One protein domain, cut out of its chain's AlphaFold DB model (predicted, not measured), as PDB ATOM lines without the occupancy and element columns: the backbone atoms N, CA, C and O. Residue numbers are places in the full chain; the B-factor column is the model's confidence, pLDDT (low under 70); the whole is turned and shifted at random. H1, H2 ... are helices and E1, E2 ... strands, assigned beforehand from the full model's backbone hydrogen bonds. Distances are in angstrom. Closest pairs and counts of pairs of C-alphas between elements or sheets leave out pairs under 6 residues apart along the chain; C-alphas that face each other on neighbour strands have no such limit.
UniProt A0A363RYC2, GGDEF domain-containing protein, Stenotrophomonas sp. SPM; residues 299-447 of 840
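This is residues 299 to 447 of the 840 residues of the protein "GGDEF domain-containing protein" of Stenotrophomonas sp. SPM (UniProt A0A363RYC2). A twisted wall of four antiparallel strands, E5 E4 E3 E6, has the long helix H5 packed along one face and its other face bare of named helices. H1 lies beside H5 over the edge strand E6, H3 is over the opposite edge strand E5, and H2 covers H5 on its side away from the sheet; a small parallel pair, E1 and E2, sits where H5 begins. The printed part has 149 residues with six named helices and six named strands, in the order H1 H2 H3 E1 H4 E2 H5 E3 E4 E5 E6 H6, of mixed class. It is compact, with a radius of gyration of the C-alphas of 13.9 A, and rounded, spanning 37 by 29 by 28 A.

The large sheet holds E3, residues 406 to 411, 17.0 A long; E4, 414 to 419, 16.7 A; E5, 422 to 428, 16.3 A; and E6, 435 to 440, 15.9 A. H5, residues 378 to 394, is 24.8 A long and begins at C-alpha 378, (35.564, -23.366, 102.147). H1, residues 299 to 312, is 20.0 A long and begins at C-alpha 299, (38.601, -23.725, 88.811). H2 is residues 323 to 335, 18.7 A, and H3 340 to 353, 20.1 A. The short elements are E1, 357 to 359; H4, 365 to 368; E2, 375 to 377; and H6, 442 to 445, ending at C-alpha 445, (45.109, -3.159, 87.369).

E3 E4 E5 form a meander, each strand the antiparallel neighbour of the one before; with E6 beside E3 they make a Greek key, the fourth strand pairing with the first. N 409 and O 416 are 3.0 A apart across E3 and E4, N 417 and O 425 2.9 A across E4 and E5, and N 408 and O 437 2.9 A across E3 and E6. H1 and H5 lie on the same face, making two layers, helices on one face of a sheet. H5 runs along the strands over E4 and E3 at a height over the sheet of 8.2 A; the closest C-alphas of H5 and E4, Ala 382 and Val 417, are 6.1 A apart. H1 runs along the strands over E6 at a height over the sheet of 8.8 A, and touches H5 at a shallow tilt of 27 degrees, the same way, closest at the C-alphas of Ile 309 and Ser 387, 5.4 A. H3 lies over E5, slantwise to the strands at 35 degrees on the local plane. H2 is not on the sheet; it touches H5 at a steep tilt of 46 degrees, with the C-alphas of Arg 333 and Gly 388 closest at 4.0 A, and forms a helical hairpin with H3. E1, H4 and E2 form a strand-helix-strand unit, two parallel neighbour strands with a helix between, with N 376 and O 357 2.8 A apart. H6 is not on the large sheet and is apart from H5. Every O i to N i+4 pair is within hydrogen-bond range in H1, H2 and H3, and 12 of 13 in H5; H4 and H6 are too short for such a pair.

The C-alphas farthest apart, of Asp 355 and Ser 446, are 40.3 A apart. The printed part has no cut, and the one long link, 11 residues, joins H5 to E3. The mean pLDDT of the printed part is 84.0; it is under 70 at residues 369 to 373, 395 to 402, 431 and 445 to 446.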
ATOM      1  N   VAL A 299      38.071 -24.801  89.655       93.69
ATOM      2  CA  VAL A 299      38.601 -23.725  88.811       93.69
ATOM      3  C   VAL A 299      37.497 -22.761  88.382       93.69
ATOM      4  O   VAL A 299      37.665 -21.550  88.528       93.69
ATOM      5  N   ASP A 300      36.365 -23.263  87.879       91.12
ATOM      6  CA  ASP A 300      35.262 -22.403  87.426       91.12
ATOM      7  C   ASP A 300      34.641 -21.637  88.598       91.12
ATOM      8  O   ASP A 300      34.349 -20.447  88.477       91.12
ATOM      9  N   PHE A 301      34.510 -22.286  89.758       91.88
ATOM     10  CA  PHE A 301      34.007 -21.659  90.977       91.88
ATOM     11  C   PHE A 301      34.872 -20.472  91.415       91.88
ATOM     12  O   PHE A 301      34.367 -19.367  91.633       91.88
ATOM     13  N   LEU A 302      36.188 -20.681  91.507       94.88
ATOM     14  CA  LEU A 302      37.134 -19.638  91.900       94.88
ATOM     15  C   LEU A 302      37.216 -18.510  90.867       94.88
ATOM     16  O   LEU A 302      37.275 -17.337  91.247       94.88
ATOM     17  N   LYS A 303      37.183 -18.830  89.567       94.62
ATOM     18  CA  LYS A 303      37.164 -17.826  88.492       94.62
ATOM     19  C   LYS A 303      35.910 -16.958  88.566       94.62
ATOM     20  O   LYS A 303      36.028 -15.735  88.547       94.62
ATOM     21  N   LEU A 304      34.731 -17.568  88.699       91.31
ATOM     22  CA  LEU A 304      33.456 -16.854  88.804       91.31
ATOM     23  C   LEU A 304      33.431 -15.937  90.034       91.31
ATOM     24  O   LEU A 304      33.120 -14.751  89.915       91.31
ATOM     25  N   GLY A 305      33.831 -16.462  91.196       92.56
ATOM     26  CA  GLY A 305      33.970 -15.679  92.422       92.56
ATOM     27  C   GLY A 305      34.958 -14.521  92.278       92.56
ATOM     28  O   GLY A 305      34.698 -13.417  92.741       92.56
ATOM     29  N   THR A 306      36.067 -14.728  91.572       94.00
ATOM     30  CA  THR A 306      37.048 -13.665  91.320       94.00
ATOM     31  C   THR A 306      36.483 -12.554  90.437       94.00
ATOM     32  O   THR A 306      36.743 -11.378  90.697       94.00
ATOM     33  N   VAL A 307      35.689 -12.892  89.417       91.06
ATOM     34  CA  VAL A 307      35.014 -11.883  88.582       91.06
ATOM     35  C   VAL A 307      34.083 -11.018  89.436       91.06
ATOM     36  O   VAL A 307      34.142  -9.794  89.322       91.06
ATOM     37  N   LEU A 308      33.299 -11.624  90.340       89.00
ATOM     38  CA  LEU A 308      32.460 -10.892  91.303       89.00
ATOM     39  C   LEU A 308      33.281  -9.925  92.156       89.00
ATOM     40  O   LEU A 308      32.928  -8.751  92.274       89.00
ATOM     41  N   ILE A 309      34.387 -10.404  92.730       90.88
ATOM     42  CA  ILE A 309      35.267  -9.604  93.591       90.88
ATOM     43  C   ILE A 309      35.801  -8.394  92.835       90.88
ATOM     44  O   ILE A 309      35.641  -7.266  93.290       90.88
ATOM     45  N   ARG A 310      36.399  -8.605  91.658       88.06
ATOM     46  CA  ARG A 310      36.985  -7.518  90.860       88.06
ATOM     47  C   ARG A 310      35.939  -6.481  90.468       88.06
ATOM     48  O   ARG A 310      36.196  -5.288  90.577       88.06
ATOM     49  N   ARG A 311      34.743  -6.939  90.083       82.56
ATOM     50  CA  ARG A 311      33.626  -6.063  89.723       82.56
ATOM     51  C   ARG A 311      33.041  -5.316  90.903       82.56
ATOM     52  O   ARG A 311      32.501  -4.255  90.683       82.56
ATOM     53  N   THR A 312      33.129  -5.820  92.126       80.88
ATOM     54  CA  THR A 312      32.547  -5.163  93.311       80.88
ATOM     55  C   THR A 312      33.598  -4.514  94.211       80.88
ATOM     56  O   THR A 312      33.245  -3.926  95.228       80.88
ATOM     57  N   ALA A 313      34.877  -4.545  93.825       81.56
ATOM     58  CA  ALA A 313      36.004  -4.093  94.638       81.56
ATOM     59  C   ALA A 313      35.912  -2.623  95.084       81.56
ATOM     60  O   ALA A 313      36.487  -2.257  96.106       81.56
ATOM     61  N   GLN A 314      35.209  -1.772  94.329       76.06
ATOM     62  CA  GLN A 314      34.974  -0.361  94.668       76.06
ATOM     63  C   GLN A 314      33.556  -0.098  95.211       76.06
ATOM     64  O   GLN A 314      33.220   1.039  95.551       76.06
ATOM     65  N   SER A 315      32.711  -1.129  95.301       73.62
ATOM     66  CA  SER A 315      31.346  -0.993  95.795       73.62
ATOM     67  C   SER A 315      31.310  -0.765  97.304       73.62
ATOM     68  O   SER A 315      32.158  -1.229  98.065       73.62
ATOM     69  N   LYS A 316      30.282  -0.044  97.759       70.62
ATOM     70  CA  LYS A 316      29.960   0.059  99.191       70.62
ATOM     71  C   LYS A 316      29.127  -1.130  99.687       70.62
ATOM     72  O   LYS A 316      29.027  -1.304 100.901       70.62
ATOM     73  N   ARG A 317      28.521  -1.899  98.774       75.25
ATOM     74  CA  ARG A 317      27.693  -3.077  99.071       75.25
ATOM     75  C   ARG A 317      28.576  -4.320  99.255       75.25
ATOM     76  O   ARG A 317      29.727  -4.324  98.835       75.25
ATOM     77  N   SER A 318      28.026  -5.349  99.898       81.44
ATOM     78  CA  SER A 318      28.656  -6.677 100.001       81.44
ATOM     79  C   SER A 318      28.875  -7.271  98.607       81.44
ATOM     80  O   SER A 318      27.991  -7.137  97.757       81.44
ATOM     81  N   THR A 319      30.001  -7.951  98.377       86.75
ATOM     82  CA  THR A 319      30.232  -8.691  97.122       86.75
ATOM     83  C   THR A 319      29.258  -9.860  96.977       86.75
ATOM     84  O   THR A 319      28.841 -10.189  95.868       86.75
ATOM     85  N   PHE A 320      28.891 -10.485  98.096       85.88
ATOM     86  CA  PHE A 320      28.045 -11.677  98.130       85.88
ATOM     87  C   PHE A 320      26.647 -11.348  98.650       85.88
ATOM     88  O   PHE A 320      26.492 -10.558  99.588       85.88
ATOM     89  N   ASN A 321      25.640 -12.011  98.078       80.06
ATOM     90  CA  ASN A 321      24.257 -11.944  98.556       80.06
ATOM     91  C   ASN A 321      24.056 -12.697  99.877       80.06
ATOM     92  O   ASN A 321      23.116 -12.402 100.609       80.06
ATOM     93  N   ASP A 322      24.935 -13.651 100.190       83.69
ATOM     94  CA  ASP A 322      24.912 -14.353 101.466       83.69
ATOM     95  C   ASP A 322      25.457 -13.435 102.582       83.69
ATOM     96  O   ASP A 322      26.648 -13.092 102.573       83.69
ATOM     97  N   PRO A 323      24.636 -13.049 103.580       84.75
ATOM     98  CA  PRO A 323      25.060 -12.164 104.667       84.75
ATOM     99  C   PRO A 323      26.241 -12.734 105.466       84.75
ATOM    100  O   PRO A 323      27.048 -11.988 106.020       84.75
ATOM    101  N   ARG A 324      26.385 -14.060 105.508       87.31
ATOM    102  CA  ARG A 324      27.427 -14.764 106.265       87.31
ATOM    103  C   ARG A 324      28.792 -14.584 105.612       87.31
ATOM    104  O   ARG A 324      29.765 -14.309 106.311       87.31
ATOM    105  N   LEU A 325      28.847 -14.670 104.280       89.50
ATOM    106  CA  LEU A 325      30.045 -14.329 103.507       89.50
ATOM    107  C   LEU A 325      30.351 -12.833 103.611       89.50
ATOM    108  O   LEU A 325      31.508 -12.470 103.809       89.50
ATOM    109  N   GLY A 326      29.319 -11.983 103.603       89.19
ATOM    110  CA  GLY A 326      29.465 -10.556 103.888       89.19
ATOM    111  C   GLY A 326      30.171 -10.300 105.226       89.19
ATOM    112  O   GLY A 326      31.156  -9.571 105.281       89.19
ATOM    113  N   LEU A 327      29.758 -10.941 106.326       88.81
ATOM    114  CA  LEU A 327      30.439 -10.768 107.620       88.81
ATOM    115  C   LEU A 327      31.937 -11.117 107.550       88.81
ATOM    116  O   LEU A 327      32.766 -10.403 108.119       88.81
ATOM    117  N   ILE A 328      32.288 -12.199 106.854       92.12
ATOM    118  CA  ILE A 328      33.683 -12.629 106.670       92.12
ATOM    119  C   ILE A 328      34.464 -11.578 105.868       92.12
ATOM    120  O   ILE A 328      35.559 -11.181 106.276       92.12
ATOM    121  N   GLU A 329      33.873 -11.069 104.788       91.88
ATOM    122  CA  GLU A 329      34.401  -9.962 103.987       91.88
ATOM    123  C   GLU A 329      34.643  -8.708 104.846       91.88
ATOM    124  O   GLU A 329      35.729  -8.129 104.806       91.88
ATOM    125  N   LEU A 330      33.693  -8.324 105.710       89.50
ATOM    126  CA  LEU A 330      33.840  -7.182 106.623       89.50
ATOM    127  C   LEU A 330      35.006  -7.355 107.600       89.50
ATOM    128  O   LEU A 330      35.728  -6.391 107.875       89.50
ATOM    129  N   ILE A 331      35.164  -8.556 108.162       90.44
ATOM    130  CA  ILE A 331      36.232  -8.868 109.117       90.44
ATOM    131  C   ILE A 331      37.588  -8.724 108.435       90.44
ATOM    132  O   ILE A 331      38.432  -7.978 108.936       90.44
ATOM    133  N   ALA A 332      37.773  -9.370 107.281       91.38
ATOM    134  CA  ALA A 332      39.003  -9.267 106.500       91.38
ATOM    135  C   ALA A 332      39.290  -7.808 106.110       91.38
ATOM    136  O   ALA A 332      40.402  -7.315 106.303       91.38
ATOM    137  N   ARG A 333      38.255  -7.070 105.689       89.12
ATOM    138  CA  ARG A 333      38.355  -5.650 105.331       89.12
ATOM    139  C   ARG A 333      38.781  -4.746 106.481       89.12
ATOM    140  O   ARG A 333      39.425  -3.733 106.240       89.12
ATOM    141  N   ARG A 334      38.409  -5.048 107.727       87.44
ATOM    142  CA  ARG A 334      38.793  -4.236 108.898       87.44
ATOM    143  C   ARG A 334      40.209  -4.517 109.391       87.44
ATOM    144  O   ARG A 334      40.803  -3.632 109.992       87.44
ATOM    145  N   ILE A 335      40.699  -5.738 109.199       87.50
ATOM    146  CA  ILE A 335      42.035  -6.153 109.649       87.50
ATOM    147  C   ILE A 335      43.096  -5.742 108.623       87.50
ATOM    148  O   ILE A 335      44.170  -5.296 109.012       87.50
ATOM    149  N   GLY A 336      42.785  -5.849 107.326       80.19
ATOM    150  CA  GLY A 336      43.771  -5.669 106.260       80.19
ATOM    151  C   GLY A 336      44.723  -6.865 106.146       80.19
ATOM    152  O   GLY A 336      44.483  -7.915 106.736       80.19
ATOM    153  N   SER A 337      45.796  -6.724 105.366       74.12
ATOM    154  CA  SER A 337      46.741  -7.810 105.031       74.12
ATOM    155  C   SER A 337      47.812  -8.094 106.089       74.12
ATOM    156  O   SER A 337      48.568  -9.053 105.950       74.12
ATOM    157  N   ASP A 338      47.925  -7.254 107.117       71.94
ATOM    158  CA  ASP A 338      49.166  -7.146 107.894       71.94
ATOM    159  C   ASP A 338      49.256  -8.159 109.054       71.94
ATOM    160  O   ASP A 338      50.338  -8.371 109.603       71.94
ATOM    161  N   ASP A 339      48.152  -8.839 109.396       80.75
ATOM    162  CA  ASP A 339      48.086  -9.792 110.512       80.75
ATOM    163  C   ASP A 339      47.295 -11.071 110.164       80.75
ATOM    164  O   ASP A 339      46.090 -11.185 110.419       80.75
ATOM    165  N   LYS A 340      48.004 -12.078 109.620       82.00
ATOM    166  CA  LYS A 340      47.472 -13.431 109.331       82.00
ATOM    167  C   LYS A 340      46.731 -14.021 110.532       82.00
ATOM    168  O   LYS A 340      45.672 -14.633 110.383       82.00
ATOM    169  N   LYS A 341      47.312 -13.890 111.729       84.50
ATOM    170  CA  LYS A 341      46.801 -14.544 112.935       84.50
ATOM    171  C   LYS A 341      45.471 -13.919 113.344       84.50
ATOM    172  O   LYS A 341      44.524 -14.653 113.617       84.50
ATOM    173  N   ALA A 342      45.368 -12.594 113.285       87.81
ATOM    174  CA  ALA A 342      44.120 -11.892 113.559       87.81
ATOM    175  C   ALA A 342      43.009 -12.241 112.556       87.81
ATOM    176  O   ALA A 342      41.864 -12.420 112.979       87.81
ATOM    177  N   ILE A 343      43.313 -12.359 111.252       88.38
ATOM    178  CA  ILE A 343      42.314 -12.775 110.245       88.38
ATOM    179  C   ILE A 343      41.798 -14.171 110.575       88.38
ATOM    180  O   ILE A 343      40.588 -14.355 110.706       88.38
ATOM    181  N   LEU A 344      42.702 -15.139 110.751       89.06
ATOM    182  CA  LEU A 344      42.338 -16.522 111.049       89.06
ATOM    183  C   LEU A 344      41.473 -16.617 112.310       89.06
ATOM    184  O   LEU A 344      40.376 -17.170 112.260       89.06
ATOM    185  N   GLU A 345      41.917 -16.028 113.420       90.12
ATOM    186  CA  GLU A 345      41.195 -16.084 114.694       90.12
ATOM    187  C   GLU A 345      39.804 -15.444 114.602       90.12
ATOM    188  O   GLU A 345      38.827 -16.001 115.110       90.12
ATOM    189  N   ARG A 346      39.674 -14.285 113.942       90.00
ATOM    190  CA  ARG A 346      38.391 -13.567 113.858       90.00
ATOM    191  C   ARG A 346      37.426 -14.206 112.866       90.00
ATOM    192  O   ARG A 346      36.229 -14.223 113.150       90.00
ATOM    193  N   VAL A 347      37.918 -14.744 111.750       90.50
ATOM    194  CA  VAL A 347      37.093 -15.484 110.785       90.50
ATOM    195  C   VAL A 347      36.606 -16.792 111.395       90.50
ATOM    196  O   VAL A 347      35.406 -17.043 111.362       90.50
ATOM    197  N   GLU A 348      37.472 -17.587 112.031       89.38
ATOM    198  CA  GLU A 348      37.042 -18.832 112.688       89.38
ATOM    199  C   GLU A 348      36.076 -18.554 113.844       89.38
ATOM    200  O   GLU A 348      35.080 -19.258 114.007       89.38
ATOM    201  N   LYS A 349      36.286 -17.469 114.599       88.69
ATOM    202  CA  LYS A 349      35.316 -17.021 115.604       88.69
ATOM    203  C   LYS A 349      33.974 -16.639 114.974       88.69
ATOM    204  O   LYS A 349      32.936 -17.024 115.505       88.69
ATOM    205  N   ALA A 350      33.966 -15.929 113.847       89.12
ATOM    206  CA  ALA A 350      32.731 -15.590 113.143       89.12
ATOM    207  C   ALA A 350      32.023 -16.834 112.597       89.12
ATOM    208  O   ALA A 350      30.831 -16.988 112.834       89.12
ATOM    209  N   ILE A 351      32.751 -17.764 111.974       88.44
ATOM    210  CA  ILE A 351      32.220 -19.070 111.557       88.44
ATOM    211  C   ILE A 351      31.648 -19.816 112.764       88.44
ATOM    212  O   ILE A 351      30.596 -20.422 112.655       88.44
ATOM    213  N   SER A 352      32.278 -19.729 113.939       88.19
ATOM    214  CA  SER A 352      31.749 -20.346 115.159       88.19
ATOM    215  C   SER A 352      30.466 -19.687 115.672       88.19
ATOM    216  O   SER A 352      29.694 -20.342 116.364       88.19
ATOM    217  N   TRP A 353      30.212 -18.416 115.362       88.38
ATOM    218  CA  TRP A 353      28.939 -17.761 115.673       88.38
ATOM    219  C   TRP A 353      27.870 -18.083 114.645       88.38
ATOM    220  O   TRP A 353      26.699 -18.181 114.992       88.38
ATOM    221  N   LEU A 354      28.265 -18.264 113.394       86.25
ATOM    222  CA  LEU A 354      27.372 -18.637 112.316       86.25
ATOM    223  C   LEU A 354      27.024 -20.124 112.439       86.25
ATOM    224  O   LEU A 354      27.884 -20.980 112.632       86.25
ATOM    225  N   ASP A 355      25.746 -20.459 112.348       78.38
ATOM    226  CA  ASP A 355      25.324 -21.857 112.331       78.38
ATOM    227  C   ASP A 355      25.503 -22.463 110.931       78.38
ATOM    228  O   ASP A 355      24.552 -22.634 110.163       78.38
ATOM    229  N   VAL A 356      26.764 -22.697 110.563       81.06
ATOM    230  CA  VAL A 356      27.149 -23.136 109.220       81.06
ATOM    231  C   VAL A 356      28.079 -24.333 109.241       81.06
ATOM    232  O   VAL A 356      29.019 -24.416 110.030       81.06
ATOM    233  N   GLU A 357      27.834 -25.250 108.317       85.06
ATOM    234  CA  GLU A 357      28.725 -26.363 108.019       85.06
ATOM    235  C   GLU A 357      29.672 -25.944 106.888       85.06
ATOM    236  O   GLU A 357      29.233 -25.632 105.782       85.06
ATOM    237  N   VAL A 358      30.979 -25.914 107.147       88.75
ATOM    238  CA  VAL A 358      31.969 -25.608 106.103       88.75
ATOM    239  C   VAL A 358      32.293 -26.878 105.327       88.75
ATOM    240  O   VAL A 358      32.695 -27.871 105.931       88.75
ATOM    241  N   VAL A 359      32.147 -26.846 104.001       87.94
ATOM    242  CA  VAL A 359      32.236 -28.045 103.149       87.94
ATOM    243  C   VAL A 359      33.184 -27.876 101.959       87.94
ATOM    244  O   VAL A 359      33.400 -26.749 101.510       87.94
ATOM    245  N   PRO A 360      33.745 -28.972 101.416       87.44
ATOM    246  CA  PRO A 360      34.682 -28.928 100.293       87.44
ATOM    247  C   PRO A 360      33.978 -29.007  98.924       87.44
ATOM    248  O   PRO A 360      34.469 -29.644  97.998       87.44
ATOM    249  N   THR A 361      32.778 -28.432  98.806       86.75
ATOM    250  CA  THR A 361      31.979 -28.449  97.569       86.75
ATOM    251  C   THR A 361      32.030 -27.102  96.855       86.75
ATOM    252  O   THR A 361      32.423 -26.099  97.443       86.75
ATOM    253  N   TYR A 362      31.589 -27.060  95.597       87.38
ATOM    254  CA  TYR A 362      31.637 -25.868  94.745       87.38
ATOM    255  C   TYR A 362      30.250 -25.523  94.198       87.38
ATOM    256  O   TYR A 362      30.024 -25.485  92.988       87.38
ATOM    257  N   SER A 363      29.296 -25.332  95.110       82.75
ATOM    258  CA  SER A 363      27.914 -24.970  94.776       82.75
ATOM    259  C   SER A 363      27.833 -23.512  94.335       82.75
ATOM    260  O   SER A 363      28.120 -22.612  95.128       82.75
ATOM    261  N   ILE A 364      27.422 -23.258  93.091       79.69
ATOM    262  CA  ILE A 364      27.355 -21.890  92.557       79.69
ATOM    263  C   ILE A 364      26.285 -21.053  93.276       79.69
ATOM    264  O   ILE A 364      26.474 -19.849  93.481       79.69
ATOM    265  N   SER A 365      25.218 -21.696  93.762       74.94
ATOM    266  CA  SER A 365      24.205 -21.093  94.634       74.94
ATOM    267  C   SER A 365      24.816 -20.387  95.845       74.94
ATOM    268  O   SER A 365      24.285 -19.372  96.282       74.94
ATOM    269  N   ALA A 366      25.946 -20.871  96.372       77.69
ATOM    270  CA  ALA A 366      26.616 -20.243  97.509       77.69
ATOM    271  C   ALA A 366      27.253 -18.880  97.169       77.69
ATOM    272  O   ALA A 366      27.499 -18.088  98.074       77.69
ATOM    273  N   LEU A 367      27.536 -18.604  95.888       81.62
ATOM    274  CA  LEU A 367      28.063 -17.312  95.431       81.62
ATOM    275  C   LEU A 367      26.951 -16.368  94.963       81.62
ATOM    276  O   LEU A 367      26.986 -15.183  95.289       81.62
ATOM    277  N   LEU A 368      25.994 -16.880  94.178       77.56
ATOM    278  CA  LEU A 368      25.012 -16.059  93.454       77.56
ATOM    279  C   LEU A 368      23.565 -16.207  93.943       77.56
ATOM    280  O   LEU A 368      22.722 -15.371  93.617       77.56
ATOM    281  N   GLY A 369      23.253 -17.258  94.700       66.12
ATOM    282  CA  GLY A 369      21.889 -17.588  95.096       66.12
ATOM    283  C   GLY A 369      21.292 -16.606  96.105       66.12
ATOM    284  O   GLY A 369      21.980 -16.060  96.962       66.12
ATOM    285  N   ALA A 370      19.970 -16.424  96.036       51.91
ATOM    286  CA  ALA A 370      19.195 -15.670  97.029       51.91
ATOM    287  C   ALA A 370      18.882 -16.483  98.303       51.91
ATOM    288  O   ALA A 370      18.210 -15.994  99.208       51.91
ATOM    289  N   ARG A 371      19.305 -17.753  98.361       60.56
ATOM    290  CA  ARG A 371      19.037 -18.667  99.477       60.56
ATOM    291  C   ARG A 371      20.315 -18.883 100.274       60.56
ATOM    292  O   ARG A 371      21.371 -19.052  99.682       60.56
ATOM    293  N   ASN A 372      20.190 -18.946 101.597       62.66
ATOM    294  CA  ASN A 372      21.307 -19.166 102.515       62.66
ATOM    295  C   ASN A 372      21.390 -20.660 102.891       62.66
ATOM    296  O   ASN A 372      20.747 -21.058 103.861       62.66
ATOM    297  N   PRO A 373      22.123 -21.526 102.161       63.59
ATOM    298  CA  PRO A 373      22.217 -22.951 102.499       63.59
ATOM    299  C   PRO A 373      22.887 -23.149 103.862       63.59
ATOM    300  O   PRO A 373      23.805 -22.411 104.196       63.59
ATOM    301  N   HIS A 374      22.540 -24.176 104.645       70.88
ATOM    302  CA  HIS A 374      23.275 -24.477 105.894       70.88
ATOM    303  C   HIS A 374      24.778 -24.735 105.677       70.88
ATOM    304  O   HIS A 374      25.566 -24.599 106.611       70.88
ATOM    305  N   ARG A 375      25.170 -25.086 104.451       81.25
ATOM    306  CA  ARG A 375      26.534 -25.451 104.078       81.25
ATOM    307  C   ARG A 375      27.190 -24.308 103.305       81.25
ATOM    308  O   ARG A 375      26.592 -23.804 102.360       81.25
ATOM    309  N   ILE A 376      28.406 -23.919 103.676       86.94
ATOM    310  CA  ILE A 376      29.201 -22.909 102.963       86.94
ATOM    311  C   ILE A 376      30.487 -23.561 102.433       86.94
ATOM    312  O   ILE A 376      31.235 -24.146 103.219       86.94
ATOM    313  N   PRO A 377      30.796 -23.442 101.129       90.31
ATOM    314  CA  PRO A 377      32.088 -23.836 100.582       90.31
ATOM    315  C   PRO A 377      33.274 -23.170 101.288       90.31
ATOM    316  O   PRO A 377      33.312 -21.945 101.422       90.31
ATOM    317  N   ALA A 378      34.307 -23.937 101.645       92.44
ATOM    318  CA  ALA A 378      35.564 -23.366 102.147       92.44
ATOM    319  C   ALA A 378      36.190 -22.375 101.139       92.44
ATOM    320  O   ALA A 378      36.735 -21.342 101.527       92.44
ATOM    321  N   ALA A 379      36.035 -22.644  99.840       93.62
ATOM    322  CA  ALA A 379      36.448 -21.745  98.766       93.62
ATOM    323  C   ALA A 379      35.652 -20.421  98.737       93.62
ATOM    324  O   ALA A 379      36.218 -19.383  98.408       93.62
ATOM    325  N   ALA A 380      34.368 -20.415  99.126       93.44
ATOM    326  CA  ALA A 380      33.572 -19.183  99.219       93.44
ATOM    327  C   ALA A 380      34.051 -18.283 100.367       93.44
ATOM    328  O   ALA A 380      34.105 -17.064 100.222       93.44
ATOM    329  N   ILE A 381      34.465 -18.883 101.487       93.94
ATOM    330  CA  ILE A 381      35.085 -18.165 102.611       93.94
ATOM    331  C   ILE A 381      36.393 -17.507 102.160       93.94
ATOM    332  O   ILE A 381      36.611 -16.328 102.433       93.94
ATOM    333  N   ALA A 382      37.235 -18.232 101.418       95.25
ATOM    334  CA  ALA A 382      38.469 -17.684 100.857       95.25
ATOM    335  C   ALA A 382      38.210 -16.511  99.897       95.25
ATOM    336  O   ALA A 382      38.878 -15.482  99.992       95.25
ATOM    337  N   LEU A 383      37.199 -16.630  99.030       96.38
ATOM    338  CA  LEU A 383      36.745 -15.542  98.158       96.38
ATOM    339  C   LEU A 383      36.272 -14.320  98.966       96.38
ATOM    340  O   LEU A 383      36.655 -13.196  98.645       96.38
ATOM    341  N   ALA A 384      35.511 -14.516 100.046       94.62
ATOM    342  CA  ALA A 384      35.077 -13.427 100.924       94.62
ATOM    343  C   ALA A 384      36.249 -12.709 101.608       94.62
ATOM    344  O   ALA A 384      36.281 -11.477 101.654       94.62
ATOM    345  N   ILE A 385      37.252 -13.456 102.076       94.69
ATOM    346  CA  ILE A 385      38.474 -12.885 102.661       94.69
ATOM    347  C   ILE A 385      39.246 -12.079 101.614       94.69
ATOM    348  O   ILE A 385      39.597 -10.927 101.873       94.69
ATOM    349  N   ALA A 386      39.475 -12.648 100.428       94.81
ATOM    350  CA  ALA A 386      40.163 -11.962  99.338       94.81
ATOM    351  C   ALA A 386      39.429 -10.678  98.916       94.81
ATOM    352  O   ALA A 386      40.074  -9.650  98.708       94.81
ATOM    353  N   SER A 387      38.089 -10.709  98.869       93.38
ATOM    354  CA  SER A 387      37.264  -9.522  98.623       93.38
ATOM    355  C   SER A 387      37.502  -8.437  99.668       93.38
ATOM    356  O   SER A 387      37.821  -7.299  99.327       93.38
ATOM    357  N   GLY A 388      37.423  -8.792 100.955       91.38
ATOM    358  CA  GLY A 388      37.612  -7.842 102.048       91.38
ATOM    359  C   GLY A 388      39.001  -7.204 102.044       91.38
ATOM    360  O   GLY A 388      39.124  -5.991 102.222       91.38
ATOM    361  N   LEU A 389      40.043  -7.997 101.785       90.12
ATOM    362  CA  LEU A 389      41.427  -7.521 101.677       90.12
ATOM    363  C   LEU A 389      41.616  -6.555 100.502       90.12
ATOM    364  O   LEU A 389      42.259  -5.518 100.667       90.12
ATOM    365  N   LEU A 390      41.021  -6.853  99.345       88.88
ATOM    366  CA  LEU A 390      41.049  -5.963  98.186       88.88
ATOM    367  C   LEU A 390      40.286  -4.656  98.464       88.88
ATOM    368  O   LEU A 390      40.813  -3.569  98.229       88.88
ATOM    369  N   GLN A 391      39.081  -4.748  99.035       86.25
ATOM    370  CA  GLN A 391      38.249  -3.587  99.373       86.25
ATOM    371  C   GLN A 391      38.870  -2.672 100.435       86.25
ATOM    372  O   GLN A 391      38.635  -1.462 100.435       86.25
ATOM    373  N   ASN A 392      39.642  -3.234 101.373       84.88
ATOM    374  CA  ASN A 392      40.368  -2.447 102.372       84.88
ATOM    375  C   ASN A 392      41.296  -1.428 101.698       84.88
ATOM    376  O   ASN A 392      41.379  -0.292 102.156       84.88
ATOM    377  N   ARG A 393      41.934  -1.824 100.590       76.50
ATOM    378  CA  ARG A 393      42.900  -1.005  99.852       76.50
ATOM    379  C   ARG A 393      42.245  -0.058  98.847       76.50
ATOM    380  O   ARG A 393      42.748   1.036  98.651       76.50
ATOM    381  N   THR A 394      41.120  -0.430  98.235       70.19
ATOM    382  CA  THR A 394      40.411   0.439  97.271       70.19
ATOM    383  C   THR A 394      39.625   1.573  97.943       70.19
ATOM    384  O   THR A 394      39.460   2.644  97.359       70.19
ATOM    385  N   ARG A 395      39.108   1.371  99.166       62.59
ATOM    386  CA  ARG A 395      38.191   2.317  99.833       62.59
ATOM    387  C   ARG A 395      38.886   3.485 100.542       62.59
ATOM    388  O   ARG A 395      38.233   4.491 100.814       62.59
ATOM    389  N   THR A 396      40.185   3.399 100.823       55.78
ATOM    390  CA  THR A 396      40.965   4.515 101.397       55.78
ATOM    391  C   THR A 396      41.195   5.658 100.402       55.78
ATOM    392  O   THR A 396      41.760   6.681 100.777       55.78
ATOM    393  N   GLY A 397      40.739   5.521  99.149       51.09
ATOM    394  CA  GLY A 397      41.034   6.465  98.066       51.09
ATOM    395  C   GLY A 397      42.456   6.310  97.522       51.09
ATOM    396  O   GLY A 397      42.866   7.071  96.649       51.09
ATOM    397  N   GLU A 398      43.201   5.324  98.024       51.75
ATOM    398  CA  GLU A 398      44.509   4.947  97.517       51.75
ATOM    399  C   GLU A 398      44.338   4.059  96.280       51.75
ATOM    400  O   GLU A 398      43.498   3.158  96.231       51.75
ATOM    401  N   VAL A 399      45.139   4.321  95.248       59.06
ATOM    402  CA  VAL A 399      45.265   3.405  94.112       59.06
ATOM    403  C   VAL A 399      45.854   2.110  94.660       59.06
ATOM    404  O   VAL A 399      46.925   2.146  95.268       59.06
ATOM    405  N   VAL A 400      45.168   0.977  94.459       66.19
ATOM    406  CA  VAL A 400      45.713  -0.332  94.845       66.19
ATOM    407  C   VAL A 400      47.109  -0.454  94.217       66.19
ATOM    408  O   VAL A 400      47.227  -0.269  93.001       66.19
ATOM    409  N   PRO A 401      48.174  -0.683  95.008       64.69
ATOM    410  CA  PRO A 401      49.529  -0.670  94.482       64.69
ATOM    411  C   PRO A 401      49.683  -1.713  93.370       64.69
ATOM    412  O   PRO A 401      49.321  -2.868  93.592       64.69
ATOM    413  N   PRO A 402      50.291  -1.373  92.217       64.25
ATOM    414  CA  PRO A 402      50.547  -2.346  91.154       64.25
ATOM    415  C   PRO A 402      51.373  -3.554  91.623       64.25
ATOM    416  O   PRO A 402      51.294  -4.626  91.040       64.25
ATOM    417  N   SER A 403      52.162  -3.388  92.687       70.31
ATOM    418  CA  SER A 403      52.962  -4.451  93.295       70.31
ATOM    419  C   SER A 403      52.153  -5.467  94.106       70.31
ATOM    420  O   SER A 403      52.723  -6.487  94.481       70.31
ATOM    421  N   MET A 404      50.884  -5.186  94.421       82.12
ATOM    422  CA  MET A 404      50.062  -6.069  95.244       82.12
ATOM    423  C   MET A 404      49.617  -7.292  94.438       82.12
ATOM    424  O   MET A 404      49.142  -7.168  93.308       82.12
ATOM    425  N   HIS A 405      49.722  -8.471  95.039       89.44
ATOM    426  CA  HIS A 405      49.278  -9.732  94.466       89.44
ATOM    427  C   HIS A 405      48.379 -10.476  95.451       89.44
ATOM    428  O   HIS A 405      48.802 -10.759  96.567       89.44
ATOM    429  N   ILE A 406      47.154 -10.809  95.042       91.50
ATOM    430  CA  ILE A 406      46.235 -11.648  95.825       91.50
ATOM    431  C   ILE A 406      45.924 -12.896  95.009       91.50
ATOM    432  O   ILE A 406      45.437 -12.773  93.881       91.50
ATOM    433  N   SER A 407      46.132 -14.079  95.580       94.56
ATOM    434  CA  SER A 407      45.770 -15.356  94.959       94.56
ATOM    435  C   SER A 407      44.997 -16.260  95.916       94.56
ATOM    436  O   SER A 407      45.046 -16.118  97.141       94.56
ATOM    437  N   ILE A 408      44.225 -17.175  95.331       96.00
ATOM    438  CA  ILE A 408      43.508 -18.227  96.048       96.00
ATOM    439  C   ILE A 408      43.923 -19.557  95.441       96.00
ATOM    440  O   ILE A 408      43.781 -19.750  94.233       96.00
ATOM    441  N   SER A 409      44.369 -20.480  96.288       94.56
ATOM    442  CA  SER A 409      44.678 -21.853  95.897       94.56
ATOM    443  C   SER A 409      43.813 -22.833  96.678       94.56
ATOM    444  O   SER A 409      43.657 -22.701  97.897       94.56
ATOM    445  N   VAL A 410      43.291 -23.838  95.990       93.25
ATOM    446  CA  VAL A 410      42.586 -24.975  96.574       93.25
ATOM    447  C   VAL A 410      43.282 -26.249  96.121       93.25
ATOM    448  O   VAL A 410      43.689 -26.344  94.965       93.25
ATOM    449  N   GLY A 411      43.429 -27.211  97.028       89.25
ATOM    450  CA  GLY A 411      43.962 -28.523  96.691       89.25
ATOM    451  C   GLY A 411      43.805 -29.552  97.797       89.25
ATOM    452  O   GLY A 411      43.070 -29.353  98.767       89.25
ATOM    453  N   ASN A 412      44.550 -30.650  97.689       81.81
ATOM    454  CA  ASN A 412      44.514 -31.760  98.658       81.81
ATOM    455  C   ASN A 412      44.864 -31.361 100.105       81.81
ATOM    456  O   ASN A 412      44.505 -32.071 101.040       81.81
ATOM    457  N   PHE A 413      45.567 -30.243 100.296       81.12
ATOM    458  CA  PHE A 413      45.977 -29.750 101.616       81.12
ATOM    459  C   PHE A 413      45.049 -28.671 102.192       81.12
ATOM    460  O   PHE A 413      45.242 -28.261 103.338       81.12
ATOM    461  N   GLY A 414      44.053 -28.218 101.427       89.25
ATOM    462  CA  GLY A 414      43.028 -27.288 101.890       89.25
ATOM    463  C   GLY A 414      42.845 -26.091 100.977       89.25
ATOM    464  O   GLY A 414      43.138 -26.139  99.783       89.25
ATOM    465  N   VAL A 415      42.336 -25.012 101.565       93.88
ATOM    466  CA  VAL A 415      42.100 -23.734 100.888       93.88
ATOM    467  C   VAL A 415      43.005 -22.674 101.498       93.88
ATOM    468  O   VAL A 415      43.122 -22.592 102.723       93.88
ATOM    469  N   ARG A 416      43.621 -21.844 100.657       94.06
ATOM    470  CA  ARG A 416      44.540 -20.780 101.072       94.06
ATOM    471  C   ARG A 416      44.277 -19.482 100.314       94.06
ATOM    472  O   ARG A 416      43.961 -19.510  99.129       94.06
ATOM    473  N   VAL A 417      44.440 -18.365 101.021       95.06
ATOM    474  CA  VAL A 417      44.504 -17.006 100.469       95.06
ATOM    475  C   VAL A 417      45.897 -16.448 100.742       95.06
ATOM    476  O   VAL A 417      46.298 -16.326 101.906       95.06
ATOM    477  N   ASP A 418      46.615 -16.090  99.682       93.31
ATOM    478  CA  ASP A 418      47.946 -15.491  99.751       93.31
ATOM    479  C   ASP A 418      47.903 -14.025  99.296       93.31
ATOM    480  O   ASP A 418      47.204 -13.667  98.346       93.31
ATOM    481  N   VAL A 419      48.655 -13.171  99.994       91.25
ATOM    482  CA  VAL A 419      48.870 -11.756  99.673       91.25
ATOM    483  C   VAL A 419      50.372 -11.494  99.626       91.25
ATOM    484  O   VAL A 419      51.077 -11.760 100.598       91.25
ATOM    485  N   ASP A 420      50.877 -11.007  98.495       88.88
ATOM    486  CA  ASP A 420      52.297 -10.696  98.265       88.88
ATOM    487  C   ASP A 420      53.239 -11.865  98.619       88.88
ATOM    488  O   ASP A 420      54.308 -11.696  99.213       88.88
ATOM    489  N   GLY A 421      52.807 -13.089  98.293       84.19
ATOM    490  CA  GLY A 421      53.540 -14.327  98.574       84.19
ATOM    491  C   GLY A 421      53.506 -14.777 100.040       84.19
ATOM    492  O   GLY A 421      54.228 -15.705 100.410       84.19
ATOM    493  N   ARG A 422      52.693 -14.140 100.892       88.94
ATOM    494  CA  ARG A 422      52.474 -14.527 102.290       88.94
ATOM    495  C   ARG A 422      51.046 -14.998 102.501       88.94
ATOM    496  O   ARG A 422      50.096 -14.339 102.096       88.94
ATOM    497  N   THR A 423      50.887 -16.078 103.250       90.81
ATOM    498  CA  THR A 423      49.560 -16.591 103.585       90.81
ATOM    499  C   THR A 423      48.826 -15.669 104.542       90.81
ATOM    500  O   THR A 423      49.240 -15.515 105.688       90.81
ATOM    501  N   ALA A 424      47.714 -15.099 104.085       89.75
ATOM    502  CA  ALA A 424      46.815 -14.282 104.894       89.75
ATOM    503  C   ALA A 424      45.785 -15.145 105.638       89.75
ATOM    504  O   ALA A 424      45.419 -14.843 106.773       89.75
ATOM    505  N   TRP A 425      45.350 -16.248 105.027       92.94
ATOM    506  CA  TRP A 425      44.437 -17.212 105.635       92.94
ATOM    507  C   TRP A 425      44.624 -18.597 105.016       92.94
ATOM    508  O   TRP A 425      44.878 -18.717 103.819       92.94
ATOM    509  N   GLU A 426      44.481 -19.646 105.818       92.00
ATOM    510  CA  GLU A 426      44.424 -21.020 105.325       92.00
ATOM    511  C   GLU A 426      43.515 -21.869 106.207       92.00
ATOM    512  O   GLU A 426      43.443 -21.666 107.422       92.00
ATOM    513  N   ARG A 427      42.851 -22.847 105.592       89.38
ATOM    514  CA  ARG A 427      42.063 -23.858 106.290       89.38
ATOM    515  C   ARG A 427      42.465 -25.243 105.786       89.38
ATOM    516  O   ARG A 427      42.274 -25.513 104.598       89.38
ATOM    517  N   PRO A 428      43.009 -26.112 106.657       86.56
ATOM    518  CA  PRO A 428      43.407 -27.458 106.269       86.56
ATOM    519  C   PRO A 428      42.180 -28.341 106.004       86.56
ATOM    520  O   PRO A 428      41.141 -28.182 106.647       86.56
ATOM    521  N   GLY A 429      42.312 -29.291 105.081       81.38
ATOM    522  CA  GLY A 429      41.265 -30.250 104.710       81.38
ATOM    523  C   GLY A 429      41.354 -30.640 103.236       81.38
ATOM    524  O   GLY A 429      42.197 -30.120 102.517       81.38
ATOM    525  N   GLU A 430      40.494 -31.537 102.762       70.38
ATOM    526  CA  GLU A 430      40.401 -31.783 101.319       70.38
ATOM    527  C   GLU A 430      39.698 -30.605 100.647       70.38
ATOM    528  O   GLU A 430      38.595 -30.234 101.039       70.38
ATOM    529  N   GLY A 431      40.321 -30.008  99.634       65.31
ATOM    530  CA  GLY A 431      39.718 -28.934  98.855       65.31
ATOM    531  C   GLY A 431      38.617 -29.403  97.904       65.31
ATOM    532  O   GLY A 431      37.853 -28.580  97.429       65.31
ATOM    533  N   GLY A 432      38.508 -30.702  97.605       72.69
ATOM    534  CA  GLY A 432      37.560 -31.219  96.606       72.69
ATOM    535  C   GLY A 432      37.995 -31.003  95.146       72.69
ATOM    536  O   GLY A 432      37.168 -31.096  94.243       72.69
ATOM    537  N   GLY A 433      39.274 -30.695  94.904       82.81
ATOM    538  CA  GLY A 433      39.879 -30.448  93.587       82.81
ATOM    539  C   GLY A 433      41.114 -29.544  93.695       82.81
ATOM    540  O   GLY A 433      41.305 -28.922  94.737       82.81
ATOM    541  N   ASP A 434      41.924 -29.461  92.633       88.00
ATOM    542  CA  ASP A 434      43.104 -28.585  92.561       88.00
ATOM    543  C   ASP A 434      42.833 -27.387  91.630       88.00
ATOM    544  O   ASP A 434      42.451 -27.560  90.468       88.00
ATOM    545  N   ALA A 435      43.017 -26.165  92.134       93.19
ATOM    546  CA  ALA A 435      42.839 -24.928  91.375       93.19
ATOM    547  C   ALA A 435      43.625 -23.764  91.994       93.19
ATOM    548  O   ALA A 435      43.710 -23.646  93.213       93.19
ATOM    549  N   GLU A 436      44.121 -22.852  91.160       94.88
ATOM    550  CA  GLU A 436      44.720 -21.591  91.598       94.88
ATOM    551  C   GLU A 436      44.220 -20.445  90.712       94.88
ATOM    552  O   GLU A 436      44.171 -20.571  89.484       94.88
ATOM    553  N   VAL A 437      43.816 -19.333  91.330       95.56
ATOM    554  CA  VAL A 437      43.402 -18.111  90.627       95.56
ATOM    555  C   VAL A 437      44.063 -16.880  91.231       95.56
ATOM    556  O   VAL A 437      44.234 -16.768  92.445       95.56
ATOM    557  N   THR A 438      44.369 -15.911  90.374       94.94
ATOM    558  CA  THR A 438      44.838 -14.586  90.776       94.94
ATOM    559  C   THR A 438      43.631 -13.678  90.932       94.94
ATOM    560  O   THR A 438      42.939 -13.395  89.957       94.94
ATOM    561  N   VAL A 439      43.373 -13.173  92.132       92.56
ATOM    562  CA  VAL A 439      42.316 -12.185  92.373       92.56
ATOM    563  C   VAL A 439      42.752 -10.809  91.875       92.56
ATOM    564  O   VAL A 439      41.995 -10.156  91.154       92.56
ATOM    565  N   TYR A 440      43.986 -10.408  92.179       90.56
ATOM    566  CA  TYR A 440      44.550  -9.119  91.776       90.56
ATOM    567  C   TYR A 440      46.062  -9.210  91.531       90.56
ATOM    568  O   TYR A 440      46.764  -9.905  92.263       90.56
ATOM    569  N   ASP A 441      46.542  -8.508  90.504       87.69
ATOM    570  CA  ASP A 441      47.952  -8.255  90.194       87.69
ATOM    571  C   ASP A 441      48.092  -6.974  89.335       87.69
ATOM    572  O   ASP A 441      47.096  -6.341  88.961       87.69
ATOM    573  N   GLN A 442      49.327  -6.620  88.956       80.12
ATOM    574  CA  GLN A 442      49.608  -5.497  88.048       80.12
ATOM    575  C   GLN A 442      48.874  -5.584  86.697       80.12
ATOM    576  O   GLN A 442      48.479  -4.559  86.142       80.12
ATOM    577  N   ASN A 443      48.672  -6.791  86.156       78.81
ATOM    578  CA  ASN A 443      48.023  -6.967  84.860       78.81
ATOM    579  C   ASN A 443      46.531  -6.655  84.975       78.81
ATOM    580  O   ASN A 443      45.986  -5.957  84.123       78.81
ATOM    581  N   VAL A 444      45.875  -7.110  86.044       78.62
ATOM    582  CA  VAL A 444      44.467  -6.815  86.339       78.62
ATOM    583  C   VAL A 444      44.248  -5.315  86.537       78.62
ATOM    584  O   VAL A 444      43.254  -4.788  86.044       78.62
ATOM    585  N   ALA A 445      45.178  -4.613  87.192       63.53
ATOM    586  CA  ALA A 445      45.109  -3.159  87.369       63.53
ATOM    587  C   ALA A 445      45.104  -2.389  86.036       63.53
ATOM    588  O   ALA A 445      44.486  -1.333  85.937       63.53
ATOM    589  N   SER A 446      45.777  -2.929  85.015       63.62
ATOM    590  CA  SER A 446      45.865  -2.333  83.676       63.62
ATOM    591  C   SER A 446      44.678  -2.654  82.759       63.62
ATOM    592  O   SER A 446      44.558  -2.068  81.685       63.62
ATOM    593  N   ARG A 447      43.792  -3.577  83.166       73.88
ATOM    594  CA  ARG A 447      42.576  -3.929  82.421       73.88
ATOM    595  C   ARG A 447      41.497  -2.891  82.702       73.88
ATOM    596  O   ARG A 447      40.679  -3.057  83.605       73.88
TER     597      ARG A 447